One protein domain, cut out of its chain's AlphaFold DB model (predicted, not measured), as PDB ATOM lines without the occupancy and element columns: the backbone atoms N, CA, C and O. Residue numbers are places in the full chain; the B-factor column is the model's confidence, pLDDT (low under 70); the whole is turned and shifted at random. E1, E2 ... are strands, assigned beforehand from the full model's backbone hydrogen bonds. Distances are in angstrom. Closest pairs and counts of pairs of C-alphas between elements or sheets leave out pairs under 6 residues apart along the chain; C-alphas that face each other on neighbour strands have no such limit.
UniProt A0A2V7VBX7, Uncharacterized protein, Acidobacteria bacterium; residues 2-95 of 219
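What this domain is: This is residues 2 to 95 of the 219 residues of an uncharacterized protein of Acidobacteria bacterium (UniProt A0A2V7VBX7). What is the main picture? A strongly twisted sheet of four strands, E3 to E6, makes the body, and the long hairpin E1 and E2 is partly face to face with it, strands crossed, as a loose sandwich. The small hairpin E7 and E8 packs near the sheet's other end. What are the counts and the size? The printed part has 94 residues with no named helix and eight strands, E1 to E8 in chain order, and the class is all strand. The four-stranded sheet has the order E3, E4, E5, E6, antiparallel throughout; the whole is compact, with a radius of gyration of the C-alphas of 14.0 A and spans of 39 by 34 by 24 A.

How they stand to each other: How is the largest sheet built? E3, residues 36 to 40, E4, residues 44 to 49, E5, residues 55 to 60, and E6, residues 66 to 72, form a meander, each strand the antiparallel neighbour of the one before. N 37 and O 48 are 2.8 A apart between E3 and E4, N 45 and O 58 2.8 A between E4 and E5, and N 57 and O 70 2.9 A between E5 and E6, within hydrogen-bond range. What faces this sheet? The hairpin E1, residues 6 to 13, and E2, residues 16 to 24, makes a sandwich with it, two sheets face to face, their strands at 45 degrees; N 9 and O 21 are 2.9 A apart. E2 bends by 53 degrees at residue 20, and the closest C-alphas of E2 and E6, Ser 21 and Leu 66, are 5.8 A apart. Where is the last hairpin? E6 runs on into E7, residues 75 to 77, at 86 degrees, and E7 forms a hairpin with E8, residues 80 to 86, with N 75 and O 84 2.8 A apart. The closest C-alphas of E4 and E7, Gln 48 and Phe 75, are 6.7 A apart, and E8 is apart from E6.

Where its parts are: Where does the first strand begin and the last end? C-alpha 6 of E1 is at (11.660, -35.323, -3.582), and C-alpha 86 of E8 is at (-5.234, -29.306, -6.170). How long are the strands? From first to last C-alpha E1 measures 22.4 A, E2 23.5 A, E3 13.3 A, E4 and E5 16.8 A each, E6 17.6 A, E7 6.2 A and E8 13.8 A.

The domain as a whole: How far does it reach? The two C-alphas farthest apart, Gly 14 and Asp 88, are 41.5 A apart. Is there a cut or a long link? The printed part has no cut, and the link E2 to E3, 11 residues, is long. Where is confidence low? Residues 2 to 4 are under 70.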
ATOM      1  N   LEU A   2      10.689 -44.369 -12.159       41.97
ATOM      2  CA  LEU A   2       9.865 -43.325 -11.521       41.97
ATOM      3  C   LEU A   2      10.765 -42.469 -10.622       41.97
ATOM      4  O   LEU A   2      11.325 -42.974  -9.648       41.97
ATOM      5  N   GLU A   3      10.939 -41.201 -10.985       56.00
ATOM      6  CA  GLU A   3      11.678 -40.232 -10.186       56.00
ATOM      7  C   GLU A   3      11.098 -40.177  -8.770       56.00
ATOM      8  O   GLU A   3       9.880 -40.105  -8.569       56.00
ATOM      9  N   ARG A   4      11.978 -40.235  -7.767       66.50
ATOM     10  CA  ARG A   4      11.579 -40.103  -6.366       66.50
ATOM     11  C   ARG A   4      10.890 -38.749  -6.176       66.50
ATOM     12  O   ARG A   4      11.487 -37.720  -6.490       66.50
ATOM     13  N   ASN A   5       9.675 -38.752  -5.616       84.12
ATOM     14  CA  ASN A   5       8.973 -37.537  -5.197       84.12
ATOM     15  C   ASN A   5       9.800 -36.846  -4.107       84.12
ATOM     16  O   ASN A   5       9.742 -37.244  -2.948       84.12
ATOM     17  N   THR A   6      10.643 -35.887  -4.475       88.12
ATOM     18  CA  THR A   6      11.660 -35.323  -3.582       88.12
ATOM     19  C   THR A   6      11.634 -33.810  -3.617       88.12
ATOM     20  O   THR A   6      11.366 -33.199  -4.648       88.12
ATOM     21  N   VAL A   7      11.952 -33.210  -2.476       90.00
ATOM     22  CA  VAL A   7      12.270 -31.788  -2.358       90.00
ATOM     23  C   VAL A   7      13.749 -31.683  -2.060       90.00
ATOM     24  O   VAL A   7      14.268 -32.388  -1.194       90.00
ATOM     25  N   ARG A   8      14.430 -30.804  -2.788       88.31
ATOM     26  CA  ARG A   8      15.857 -30.535  -2.631       88.31
ATOM     27  C   ARG A   8      16.047 -29.057  -2.351       88.31
ATOM     28  O   ARG A   8      15.466 -28.224  -3.040       88.31
ATOM     29  N   VAL A   9      16.883 -28.750  -1.370       87.19
ATOM     30  CA  VAL A   9      17.315 -27.383  -1.072       87.19
ATOM     31  C   VAL A   9      18.741 -27.231  -1.566       87.19
ATOM     32  O   VAL A   9      19.592 -28.086  -1.311       87.19
ATOM     33  N   TYR A  10      18.998 -26.136  -2.270       84.44
ATOM     34  CA  TYR A  10      20.316 -25.782  -2.774       84.44
ATOM     35  C   TYR A  10      20.761 -24.460  -2.159       84.44
ATOM     36  O   TYR A  10      19.951 -23.565  -1.934       84.44
ATOM     37  N   ARG A  11      22.063 -24.329  -1.921       83.31
ATOM     38  CA  ARG A  11      22.725 -23.074  -1.584       83.31
ATOM     39  C   ARG A  11      23.446 -22.563  -2.823       83.31
ATOM     40  O   ARG A  11      24.209 -23.311  -3.430       83.31
ATOM     41  N   SER A  12      23.226 -21.300  -3.184       77.69
ATOM     42  CA  SER A  12      24.016 -20.653  -4.232       77.69
ATOM     43  C   SER A  12      25.282 -20.035  -3.644       77.69
ATOM     44  O   SER A  12      25.216 -19.339  -2.631       77.69
ATOM     45  N   HIS A  13      26.431 -20.286  -4.266       81.06
ATOM     46  CA  HIS A  13      27.697 -19.637  -3.937       81.06
ATOM     47  C   HIS A  13      28.493 -19.410  -5.223       81.06
ATOM     48  O   HIS A  13      28.697 -20.343  -5.992       81.06
ATOM     49  N   GLY A  14      28.893 -18.165  -5.497       76.56
ATOM     50  CA  GLY A  14      29.633 -17.830  -6.722       76.56
ATOM     51  C   GLY A  14      28.877 -18.107  -8.032       76.56
ATOM     52  O   GLY A  14      29.506 -18.262  -9.069       76.56
ATOM     53  N   GLY A  15      27.540 -18.197  -7.997       71.19
ATOM     54  CA  GLY A  15      26.714 -18.569  -9.156       71.19
ATOM     55  C   GLY A  15      26.541 -20.078  -9.351       71.19
ATOM     56  O   GLY A  15      25.674 -20.491 -10.118       71.19
ATOM     57  N   GLU A  16      27.282 -20.903  -8.613       76.69
ATOM     58  CA  GLU A  16      27.092 -22.352  -8.579       76.69
ATOM     59  C   GLU A  16      26.042 -22.740  -7.530       76.69
ATOM     60  O   GLU A  16      25.835 -22.032  -6.539       76.69
ATOM     61  N   LEU A  17      25.352 -23.862  -7.754       79.62
ATOM     62  CA  LEU A  17      24.347 -24.410  -6.841       79.62
ATOM     63  C   LEU A  17      24.876 -25.679  -6.173       79.62
ATOM     64  O   LEU A  17      25.136 -26.683  -6.835       79.62
ATOM     65  N   PHE A  18      24.950 -25.663  -4.846       84.38
ATOM     66  CA  PHE A  18      25.364 -26.797  -4.026       84.38
ATOM     67  C   PHE A  18      24.151 -27.376  -3.311       84.38
ATOM     68  O   PHE A  18      23.449 -26.657  -2.599       84.38
ATOM     69  N   ARG A  19      23.878 -28.675  -3.481       87.38
ATOM     70  CA  ARG A  19      22.766 -29.329  -2.777       87.38
ATOM     71  C   ARG A  19      23.055 -29.334  -1.275       87.38
ATOM     72  O   ARG A  19      24.004 -29.977  -0.841       87.38
ATOM     73  N   LEU A  20      22.219 -28.638  -0.510       88.56
ATOM     74  CA  LEU A  20      22.301 -28.552   0.945       88.56
ATOM     75  C   LEU A  20      21.593 -29.738   1.603       88.56
ATOM     76  O   LEU A  20      22.131 -30.346   2.518       88.56
ATOM     77  N   SER A  21      20.387 -30.064   1.133       92.19
ATOM     78  CA  SER A  21      19.550 -31.093   1.751       92.19
ATOM     79  C   SER A  21      18.548 -31.684   0.761       92.19
ATOM     80  O   SER A  21      18.232 -31.073  -0.264       92.19
ATOM     81  N   GLU A  22      18.039 -32.875   1.061       92.44
ATOM     82  CA  GLU A  22      17.024 -33.577   0.273       92.44
ATOM     83  C   GLU A  22      16.067 -34.324   1.204       92.44
ATOM     84  O   GLU A  22      16.496 -34.962   2.164       92.44
ATOM     85  N   ARG A  23      14.772 -34.283   0.890       92.25
ATOM     86  CA  ARG A  23      13.740 -35.076   1.559       92.25
ATOM     87  C   ARG A  23      12.873 -35.768   0.521       92.25
ATOM     88  O   ARG A  23      12.339 -35.121  -0.378       92.25
ATOM     89  N   THR A  24      12.681 -37.072   0.685       92.56
ATOM     90  CA  THR A  24      11.632 -37.807  -0.029       92.56
ATOM     91  C   THR A  24      10.286 -37.478   0.605       92.56
ATOM     92  O   THR A  24      10.103 -37.636   1.811       92.56
ATOM     93  N   LEU A  25       9.358 -36.997  -0.207       91.12
ATOM     94  CA  LEU A  25       7.977 -36.756   0.178       91.12
ATOM     95  C   LEU A  25       7.181 -38.071   0.160       91.12
ATOM     96  O   LEU A  25       7.587 -39.022  -0.517       91.12
ATOM     97  N   PRO A  26       6.018 -38.123   0.835       91.31
ATOM     98  CA  PRO A  26       5.073 -39.219   0.666       91.31
ATOM     99  C   PRO A  26       4.767 -39.477  -0.815       91.31
ATOM    100  O   PRO A  26       4.792 -38.559  -1.644       91.31
ATOM    101  N   GLN A  27       4.492 -40.732  -1.158       90.69
ATOM    102  CA  GLN A  27       4.112 -41.089  -2.519       90.69
ATOM    103  C   GLN A  27       2.725 -40.493  -2.817       90.69
ATOM    104  O   GLN A  27       1.784 -40.810  -2.091       90.69
ATOM    105  N   PRO A  28       2.579 -39.641  -3.848       90.44
ATOM    106  CA  PRO A  28       1.280 -39.112  -4.225       90.44
ATOM    107  C   PRO A  28       0.447 -40.199  -4.893       90.44
ATOM    108  O   PRO A  28       0.984 -41.095  -5.558       90.44
ATOM    109  N   GLU A  29      -0.869 -40.077  -4.765       90.75
ATOM    110  CA  GLU A  29      -1.799 -40.829  -5.591       90.75
ATOM    111  C   GLU A  29      -1.530 -40.549  -7.081       90.75
ATOM    112  O   GLU A  29      -1.189 -39.418  -7.453       90.75
ATOM    113  N   PRO A  30      -1.644 -41.560  -7.960       89.06
ATOM    114  CA  PRO A  30      -1.487 -41.355  -9.392       89.06
ATOM    115  C   PRO A  30      -2.517 -40.358  -9.930       89.06
ATOM    116  O   PRO A  30      -3.719 -40.510  -9.722       89.06
ATOM    117  N   VAL A  31      -2.049 -39.370 -10.686       87.88
ATOM    118  CA  VAL A  31      -2.890 -38.363 -11.344       87.88
ATOM    119  C   VAL A  31      -2.549 -38.283 -12.826       87.88
ATOM    120  O   VAL A  31      -1.420 -38.577 -13.223       87.88
ATOM    121  N   ARG A  32      -3.511 -37.863 -13.658       84.12
ATOM    122  CA  ARG A  32      -3.300 -37.757 -15.112       84.12
ATOM    123  C   ARG A  32      -2.262 -36.689 -15.455       84.12
ATOM    124  O   ARG A  32      -1.418 -36.906 -16.317       84.12
ATOM    125  N   PHE A  33      -2.342 -35.553 -14.766       83.19
ATOM    126  CA  PHE A  33      -1.431 -34.426 -14.930       83.19
ATOM    127  C   PHE A  33      -0.890 -34.025 -13.553       83.19
ATOM    128  O   PHE A  33      -1.653 -33.527 -12.722       83.19
ATOM    129  N   PRO A  34       0.397 -34.282 -13.257       86.19
ATOM    130  CA  PRO A  34       0.988 -33.871 -11.995       86.19
ATOM    131  C   PRO A  34       1.203 -32.353 -11.968       86.19
ATOM    132  O   PRO A  34       1.668 -31.765 -12.941       86.19
ATOM    133  N   GLY A  35       0.885 -31.731 -10.837       88.19
ATOM    134  CA  GLY A  35       1.176 -30.334 -10.526       88.19
ATOM    135  C   GLY A  35       1.919 -30.241  -9.199       88.19
ATOM    136  O   GLY A  35       1.755 -31.106  -8.335       88.19
ATOM    137  N   GLY A  36       2.752 -29.214  -9.048       90.25
ATOM    138  CA  GLY A  36       3.452 -28.914  -7.804       90.25
ATOM    139  C   GLY A  36       3.443 -27.420  -7.504       90.25
ATOM    140  O   GLY A  36       3.555 -26.604  -8.418       90.25
ATOM    141  N   LEU A  37       3.322 -27.079  -6.223       91.31
ATOM    142  CA  LEU A  37       3.356 -25.714  -5.719       91.31
ATOM    143  C   LEU A  37       4.393 -25.610  -4.603       91.31
ATOM    144  O   LEU A  37       4.461 -26.466  -3.715       91.31
ATOM    145  N   LEU A  38       5.197 -24.551  -4.669       91.25
ATOM    146  CA  LEU A  38       6.220 -24.215  -3.688       91.25
ATOM    147  C   LEU A  38       6.032 -22.761  -3.259       91.25
ATOM    148  O   LEU A  38       5.864 -21.885  -4.104       91.25
ATOM    149  N   ALA A  39       6.106 -22.504  -1.956       90.06
ATOM    150  CA  ALA A  39       6.139 -21.158  -1.397       90.06
ATOM    151  C   ALA A  39       7.155 -21.135  -0.260       90.06
ATOM    152  O   ALA A  39       6.990 -21.818   0.750       90.06
ATOM    153  N   ALA A  40       8.231 -20.383  -0.459       86.94
ATOM    154  CA  ALA A  40       9.312 -20.266   0.503       86.94
ATOM    155  C   ALA A  40       9.152 -19.003   1.356       86.94
ATOM    156  O   ALA A  40       8.741 -17.949   0.875       86.94
ATOM    157  N   THR A  41       9.517 -19.141   2.620       84.69
ATOM    158  CA  THR A  41       9.818 -18.067   3.571       84.69
ATOM    159  C   THR A  41      11.322 -18.104   3.862       84.69
ATOM    160  O   THR A  41      12.035 -18.913   3.267       84.69
ATOM    161  N   GLU A  42      11.815 -17.251   4.760       82.19
ATOM    162  CA  GLU A  42      13.239 -17.226   5.129       82.19
ATOM    163  C   GLU A  42      13.723 -18.580   5.684       82.19
ATOM    164  O   GLU A  42      14.760 -19.082   5.254       82.19
ATOM    165  N   ASP A  43      12.910 -19.226   6.530       88.00
ATOM    166  CA  ASP A  43      13.330 -20.419   7.283       88.00
ATOM    167  C   ASP A  43      12.608 -21.715   6.879       88.00
ATOM    168  O   ASP A  43      12.986 -22.813   7.300       88.00
ATOM    169  N   ALA A  44      11.540 -21.620   6.085       93.69
ATOM    170  CA  ALA A  44      10.687 -22.761   5.770       93.69
ATOM    171  C   ALA A  44      10.061 -22.680   4.375       93.69
ATOM    172  O   ALA A  44       9.905 -21.606   3.799       93.69
ATOM    173  N   ILE A  45       9.664 -23.831   3.838       94.25
ATOM    174  CA  ILE A  45       9.084 -23.985   2.506       94.25
ATOM    175  C   ILE A  45       7.803 -24.802   2.625       94.25
ATOM    176  O   ILE A  45       7.823 -25.949   3.074       94.25
ATOM    177  N   TRP A  46       6.692 -24.227   2.178       96.06
ATOM    178  CA  TRP A  46       5.472 -24.972   1.912       96.06
ATOM    179  C   TRP A  46       5.587 -25.713   0.585       96.06
ATOM    180  O   TRP A  46       6.009 -25.145  -0.425       96.06
ATOM    181  N   VAL A  47       5.173 -26.977   0.591       95.12
ATOM    182  CA  VAL A  47       5.184 -27.865  -0.571       95.12
ATOM    183  C   VAL A  47       3.834 -28.553  -0.707       95.12
ATOM    184  O   VAL A  47       3.343 -29.163   0.239       95.12
ATOM    185  N   GLN A  48       3.257 -28.507  -1.903       93.94
ATOM    186  CA  GLN A  48       2.087 -29.302  -2.266       93.94
ATOM    187  C   GLN A  48       2.297 -29.925  -3.637       93.94
ATOM    188  O   GLN A  48       2.894 -29.328  -4.530       93.94
ATOM    189  N   ARG A  49       1.764 -31.131  -3.811       92.06
ATOM    190  CA  ARG A  49       1.697 -31.821  -5.098       92.06
ATOM    191  C   ARG A  49       0.280 -32.335  -5.315       92.06
ATOM    192  O   ARG A  49      -0.394 -32.676  -4.342       92.06
ATOM    193  N   SER A  50      -0.183 -32.410  -6.556       92.12
ATOM    194  CA  SER A  50      -1.422 -33.133  -6.839       92.12
ATOM    195  C   SER A  50      -1.274 -34.616  -6.470       92.12
ATOM    196  O   SER A  50      -0.199 -35.205  -6.613       92.12
ATOM    197  N   GLY A  51      -2.338 -35.191  -5.907       91.19
ATOM    198  CA  GLY A  51      -2.321 -36.538  -5.327       91.19
ATOM    199  C   GLY A  51      -1.737 -36.625  -3.910       91.19
ATOM    200  O   GLY A  51      -1.686 -37.719  -3.356       91.19
ATOM    201  N   LEU A  52      -1.293 -35.516  -3.299       91.44
ATOM    202  CA  LEU A  52      -1.016 -35.474  -1.856       91.44
ATOM    203  C   LEU A  52      -2.219 -34.905  -1.094       91.44
ATOM    204  O   LEU A  52      -2.714 -33.843  -1.474       91.44
ATOM    205  N   PRO A  53      -2.639 -35.532   0.022       89.25
ATOM    206  CA  PRO A  53      -3.827 -35.105   0.762       89.25
ATOM    207  C   PRO A  53      -3.641 -33.775   1.504       89.25
ATOM    208  O   PRO A  53      -4.621 -33.132   1.869       89.25
ATOM    209  N   ARG A  54      -2.391 -33.379   1.780       94.12
ATOM    210  CA  ARG A  54      -2.048 -32.201   2.585       94.12
ATOM    211  C   ARG A  54      -0.804 -31.501   2.066       94.12
ATOM    212  O   ARG A  54       0.100 -32.149   1.532       94.12
ATOM    213  N   ALA A  55      -0.744 -30.198   2.319       96.06
ATOM    214  CA  ALA A  55       0.448 -29.394   2.120       96.06
ATOM    215  C   ALA A  55       1.415 -29.672   3.267       96.06
ATOM    216  O   ALA A  55       0.993 -29.813   4.416       96.06
ATOM    217  N   LEU A  56       2.708 -29.736   2.962       96.94
ATOM    218  CA  LEU A  56       3.766 -29.988   3.935       96.94
ATOM    219  C   LEU A  56       4.575 -28.714   4.150       96.94
ATOM    220  O   LEU A  56       5.011 -28.093   3.183       96.94
ATOM    221  N   LEU A  57       4.816 -28.357   5.408       97.25
ATOM    222  CA  LEU A  57       5.779 -27.328   5.782       97.25
ATOM    223  C   LEU A  57       7.108 -28.002   6.097       97.25
ATOM    224  O   LEU A  57       7.202 -28.792   7.038       97.25
ATOM    225  N   LEU A  58       8.134 -27.686   5.318       96.81
ATOM    226  CA  LEU A  58       9.482 -28.208   5.488       96.81
ATOM    227  C   LEU A  58      10.422 -27.094   5.950       96.81
ATOM    228  O   LEU A  58      10.309 -25.969   5.481       96.81
ATOM    229  N   ALA A  59      11.371 -27.407   6.825       95.75
ATOM    230  CA  ALA A  59      12.424 -26.480   7.239       95.75
ATOM    231  C   ALA A  59      13.755 -27.219   7.373       95.75
ATOM    232  O   ALA A  59      13.777 -28.426   7.630       95.75
ATOM    233  N   VAL A  60      14.858 -26.498   7.194       93.62
ATOM    234  CA  VAL A  60      16.194 -27.030   7.476       93.62
ATOM    235  C   VAL A  60      16.422 -26.935   8.985       93.62
ATOM    236  O   VAL A  60      16.217 -25.877   9.572       93.62
ATOM    237  N   ASP A  61      16.769 -28.042   9.636       92.94
ATOM    238  CA  ASP A  61      17.122 -28.039  11.057       92.94
ATOM    239  C   ASP A  61      18.578 -27.601  11.303       92.94
ATOM    240  O   ASP A  61      19.343 -27.351  10.372       92.94
ATOM    241  N   GLU A  62      18.973 -27.512  12.575       90.31
ATOM    242  CA  GLU A  62      20.332 -27.122  12.980       90.31
ATOM    243  C   GLU A  62      21.420 -28.062  12.429       90.31
ATOM    244  O   GLU A  62      22.558 -27.643  12.232       90.31
ATOM    245  N   ALA A  63      21.072 -29.322  12.140       90.56
ATOM    246  CA  ALA A  63      21.971 -30.307  11.547       90.56
ATOM    247  C   ALA A  63      22.030 -30.218  10.008       90.56
ATOM    248  O   ALA A  63      22.784 -30.963   9.377       90.56
ATOM    249  N   GLY A  64      21.259 -29.319   9.385       88.38
ATOM    250  CA  GLY A  64      21.190 -29.158   7.933       88.38
ATOM    251  C   GLY A  64      20.223 -30.124   7.236       88.38
ATOM    252  O   GLY A  64      20.191 -30.187   6.000       88.38
ATOM    253  N   ALA A  65      19.421 -30.885   7.983       92.38
ATOM    254  CA  ALA A  65      18.459 -31.825   7.427       92.38
ATOM    255  C   ALA A  65      17.118 -31.141   7.127       92.38
ATOM    256  O   ALA A  65      16.593 -30.372   7.929       92.38
ATOM    257  N   LEU A  66      16.532 -31.446   5.965       95.06
ATOM    258  CA  LEU A  66      15.196 -30.983   5.607       95.06
ATOM    259  C   LEU A  66      14.145 -31.850   6.312       95.06
ATOM    260  O   LEU A  66      13.913 -33.011   5.952       95.06
ATOM    261  N   VAL A  67      13.490 -31.272   7.312       95.88
ATOM    262  CA  VAL A  67      12.516 -31.949   8.171       95.88
ATOM    263  C   VAL A  67      11.133 -31.331   8.028       95.88
ATOM    264  O   VAL A  67      10.977 -30.157   7.704       95.88
ATOM    265  N   GLU A  68      10.107 -32.141   8.262       96.44
ATOM    266  CA  GLU A  68       8.726 -31.671   8.300       96.44
ATOM    267  C   GLU A  68       8.442 -30.989   9.639       96.44
ATOM    268  O   GLU A  68       8.754 -31.526  10.703       96.44
ATOM    269  N   ARG A  69       7.868 -29.788   9.578       96.56
ATOM    270  CA  ARG A  69       7.495 -28.972  10.740       96.56
ATOM    271  C   ARG A  69       5.989 -28.869  10.934       96.56
ATOM    272  O   ARG A  69       5.545 -28.522  12.023       96.56
ATOM    273  N   GLY A  70       5.209 -29.169   9.903       96.19
ATOM    274  CA  GLY A  70       3.761 -29.099   9.975       96.19
ATOM    275  C   GLY A  70       3.089 -29.504   8.676       96.19
ATOM    276  O   GLY A  70       3.741 -29.775   7.666       96.19
ATOM    277  N   GLN A  71       1.762 -29.519   8.725       97.31
ATOM    278  CA  GLN A  71       0.903 -29.813   7.588       97.31
ATOM    279  C   GLN A  71      -0.291 -28.865   7.585       97.31
ATOM    280  O   GLN A  71      -0.698 -28.369   8.636       97.31
ATOM    281  N   ALA A  72      -0.882 -28.661   6.414       96.88
ATOM    282  CA  ALA A  72      -2.136 -27.941   6.272       96.88
ATOM    283  C   ALA A  72      -3.041 -28.662   5.276       96.88
ATOM    284  O   ALA A  72      -2.565 -29.223   4.289       96.88
ATOM    285  N   ASP A  73      -4.354 -28.640   5.519       94.88
ATOM    286  CA  ASP A  73      -5.296 -29.235   4.572       94.88
ATOM    287  C   ASP A  73      -5.306 -28.447   3.250       94.88
ATOM    288  O   ASP A  73      -5.428 -29.056   2.196       94.88
ATOM    289  N   ALA A  74      -5.170 -27.117   3.291       95.88
ATOM    290  CA  ALA A  74      -5.004 -26.261   2.115       95.88
ATOM    291  C   ALA A  74      -3.628 -25.593   2.135       95.88
ATOM    292  O   ALA A  74      -3.141 -25.211   3.199       95.88
ATOM    293  N   PHE A  75      -3.029 -25.410   0.962       96.94
ATOM    294  CA  PHE A  75      -1.751 -24.735   0.799       96.94
ATOM    295  C   PHE A  75      -1.881 -23.243   1.133       96.94
ATOM    296  O   PHE A  75      -2.626 -22.541   0.443       96.94
ATOM    297  N   PRO A  76      -1.172 -22.723   2.148       95.56
ATOM    298  CA  PRO A  76      -1.206 -21.298   2.449       95.56
ATOM    299  C   PRO A  76      -0.634 -20.485   1.283       95.56
ATOM    300  O   PRO A  76       0.515 -20.679   0.891       95.56
ATOM    301  N   TRP A  77      -1.433 -19.573   0.728       93.62
ATOM    302  CA  TRP A  77      -1.032 -18.730  -0.399       93.62
ATOM    303  C   TRP A  77      -1.409 -17.265  -0.139       93.62
ATOM    304  O   TRP A  77      -2.512 -17.010   0.354       93.62
ATOM    305  N   PRO A  78      -0.532 -16.291  -0.450       89.88
ATOM    306  CA  PRO A  78      -0.853 -14.871  -0.307       89.88
ATOM    307  C   PRO A  78      -2.140 -14.486  -1.052       89.88
ATOM    308  O   PRO A  78      -2.356 -14.910  -2.186       89.88
ATOM    309  N   GLY A  79      -3.012 -13.702  -0.410       91.38
ATOM    310  CA  GLY A  79      -4.306 -13.306  -0.987       91.38
ATOM    311  C   GLY A  79      -5.334 -14.443  -1.094       91.38
ATOM    312  O   GLY A  79      -6.356 -14.277  -1.750       91.38
ATOM    313  N   CYS A  80      -5.085 -15.606  -0.476       95.31
ATOM    314  CA  CYS A  80      -6.010 -16.745  -0.459       95.31
ATOM    315  C   CYS A  80      -6.346 -17.126   0.992       95.31
ATOM    316  O   CYS A  80      -5.676 -17.987   1.571       95.31
ATOM    317  N   PRO A  81      -7.382 -16.535   1.617       92.31
ATOM    318  CA  PRO A  81      -7.656 -16.721   3.049       92.31
ATOM    319  C   PRO A  81      -7.973 -18.174   3.437       92.31
ATOM    320  O   PRO A  81      -7.797 -18.559   4.589       92.31
ATOM    321  N   ARG A  82      -8.434 -18.993   2.482       95.38
ATOM    322  CA  ARG A  82      -8.712 -20.429   2.674       95.38
ATOM    323  C   ARG A  82      -7.626 -21.344   2.094       95.38
ATOM    324  O   ARG A  82      -7.797 -22.561   2.117       95.38
ATOM    325  N   GLY A  83      -6.531 -20.769   1.594       95.88
ATOM    326  CA  GLY A  83      -5.475 -21.479   0.877       95.88
ATOM    327  C   GLY A  83      -5.910 -22.027  -0.486       95.88
ATOM    328  O   GLY A  83      -7.047 -21.845  -0.920       95.88
ATOM    329  N   LEU A  84      -4.975 -22.705  -1.151       96.69
ATOM    330  CA  LEU A  84      -5.163 -23.368  -2.441       96.69
ATOM    331  C   LEU A  84      -5.155 -24.889  -2.281       96.69
ATOM    332  O   LEU A  84      -4.493 -25.436  -1.399       96.69
ATOM    333  N   ARG A  85      -5.858 -25.595  -3.163       95.81
ATOM    334  CA  ARG A  85      -5.887 -27.063  -3.214       95.81
ATOM    335  C   ARG A  85      -5.742 -27.527  -4.646       95.81
ATOM    336  O   ARG A  85      -6.280 -26.889  -5.538       95.81
ATOM    337  N   TYR A  86      -5.069 -28.646  -4.879       95.06
ATOM    338  CA  TYR A  86      -5.234 -29.306  -6.170       95.06
ATOM    339  C   TYR A  86      -6.595 -29.988  -6.206       95.06
ATOM    340  O   TYR A  86      -6.932 -30.717  -5.277       95.06
ATOM    341  N   ARG A  87      -7.343 -29.785  -7.290       93.19
ATOM    342  CA  ARG A  87      -8.507 -30.607  -7.608       93.19
ATOM    343  C   ARG A  87      -8.049 -32.043  -7.831       93.19
ATOM    344  O   ARG A  87      -7.158 -32.287  -8.656       93.19
ATOM    345  N   ASP A  88      -8.711 -32.973  -7.156       89.19
ATOM    346  CA  ASP A  88      -8.416 -34.404  -7.202       89.19
ATOM    347  C   ASP A  88      -8.233 -34.925  -8.634       89.19
ATOM    348  O   ASP A  88      -9.010 -34.629  -9.544       89.19
ATOM    349  N   GLY A  89      -7.162 -35.694  -8.850       87.31
ATOM    350  CA  GLY A  89      -6.843 -36.286 -10.153       87.31
ATOM    351  C   GLY A  89      -6.279 -35.323 -11.209       87.31
ATOM    352  O   GLY A  89      -5.935 -35.775 -12.306       87.31
ATOM    353  N   THR A  90      -6.154 -34.023 -10.910       91.38
ATOM    354  CA  THR A  90      -5.743 -32.985 -11.874       91.38
ATOM    355  C   THR A  90      -4.564 -32.136 -11.381       91.38
ATOM    356  O   THR A  90      -4.118 -32.257 -10.242       91.38
ATOM    357  N   ASN A  91      -4.061 -31.251 -12.242       91.62
ATOM    358  CA  ASN A  91      -3.099 -30.198 -11.910       91.62
ATOM    359  C   ASN A  91      -3.764 -28.825 -11.687       91.62
ATOM    360  O   ASN A  91      -3.062 -27.818 -11.672       91.62
ATOM    361  N   LEU A  92      -5.092 -28.764 -11.549       95.19
ATOM    362  CA  LEU A  92      -5.817 -27.507 -11.368       95.19
ATOM    363  C   LEU A  92      -5.842 -27.101  -9.894       95.19
ATOM    364  O   LEU A  92      -6.157 -27.918  -9.034       95.19
ATOM    365  N   LEU A  93      -5.539 -25.837  -9.621       96.12
ATOM    366  CA  LEU A  93      -5.616 -25.196  -8.316       96.12
ATOM    367  C   LEU A  93      -7.018 -24.622  -8.091       96.12
ATOM    368  O   LEU A  93      -7.509 -23.823  -8.885       96.12
ATOM    369  N   GLU A  94      -7.640 -25.003  -6.986       96.19
ATOM    370  CA  GLU A  94      -8.909 -24.485  -6.489       96.19
ATOM    371  C   GLU A  94      -8.678 -23.611  -5.259       96.19
ATOM    372  O   GLU A  94      -7.883 -23.939  -4.375       96.19
ATOM    373  N   GLY A  95      -9.400 -22.498  -5.204       95.75
ATOM    374  CA  GLY A  95      -9.364 -21.548  -4.105       95.75
ATOM    375  C   GLY A  95      -9.867 -20.180  -4.549       95.75
ATOM    376  O   GLY A  95      -9.863 -19.870  -5.741       95.75
TER     377      GLY A  95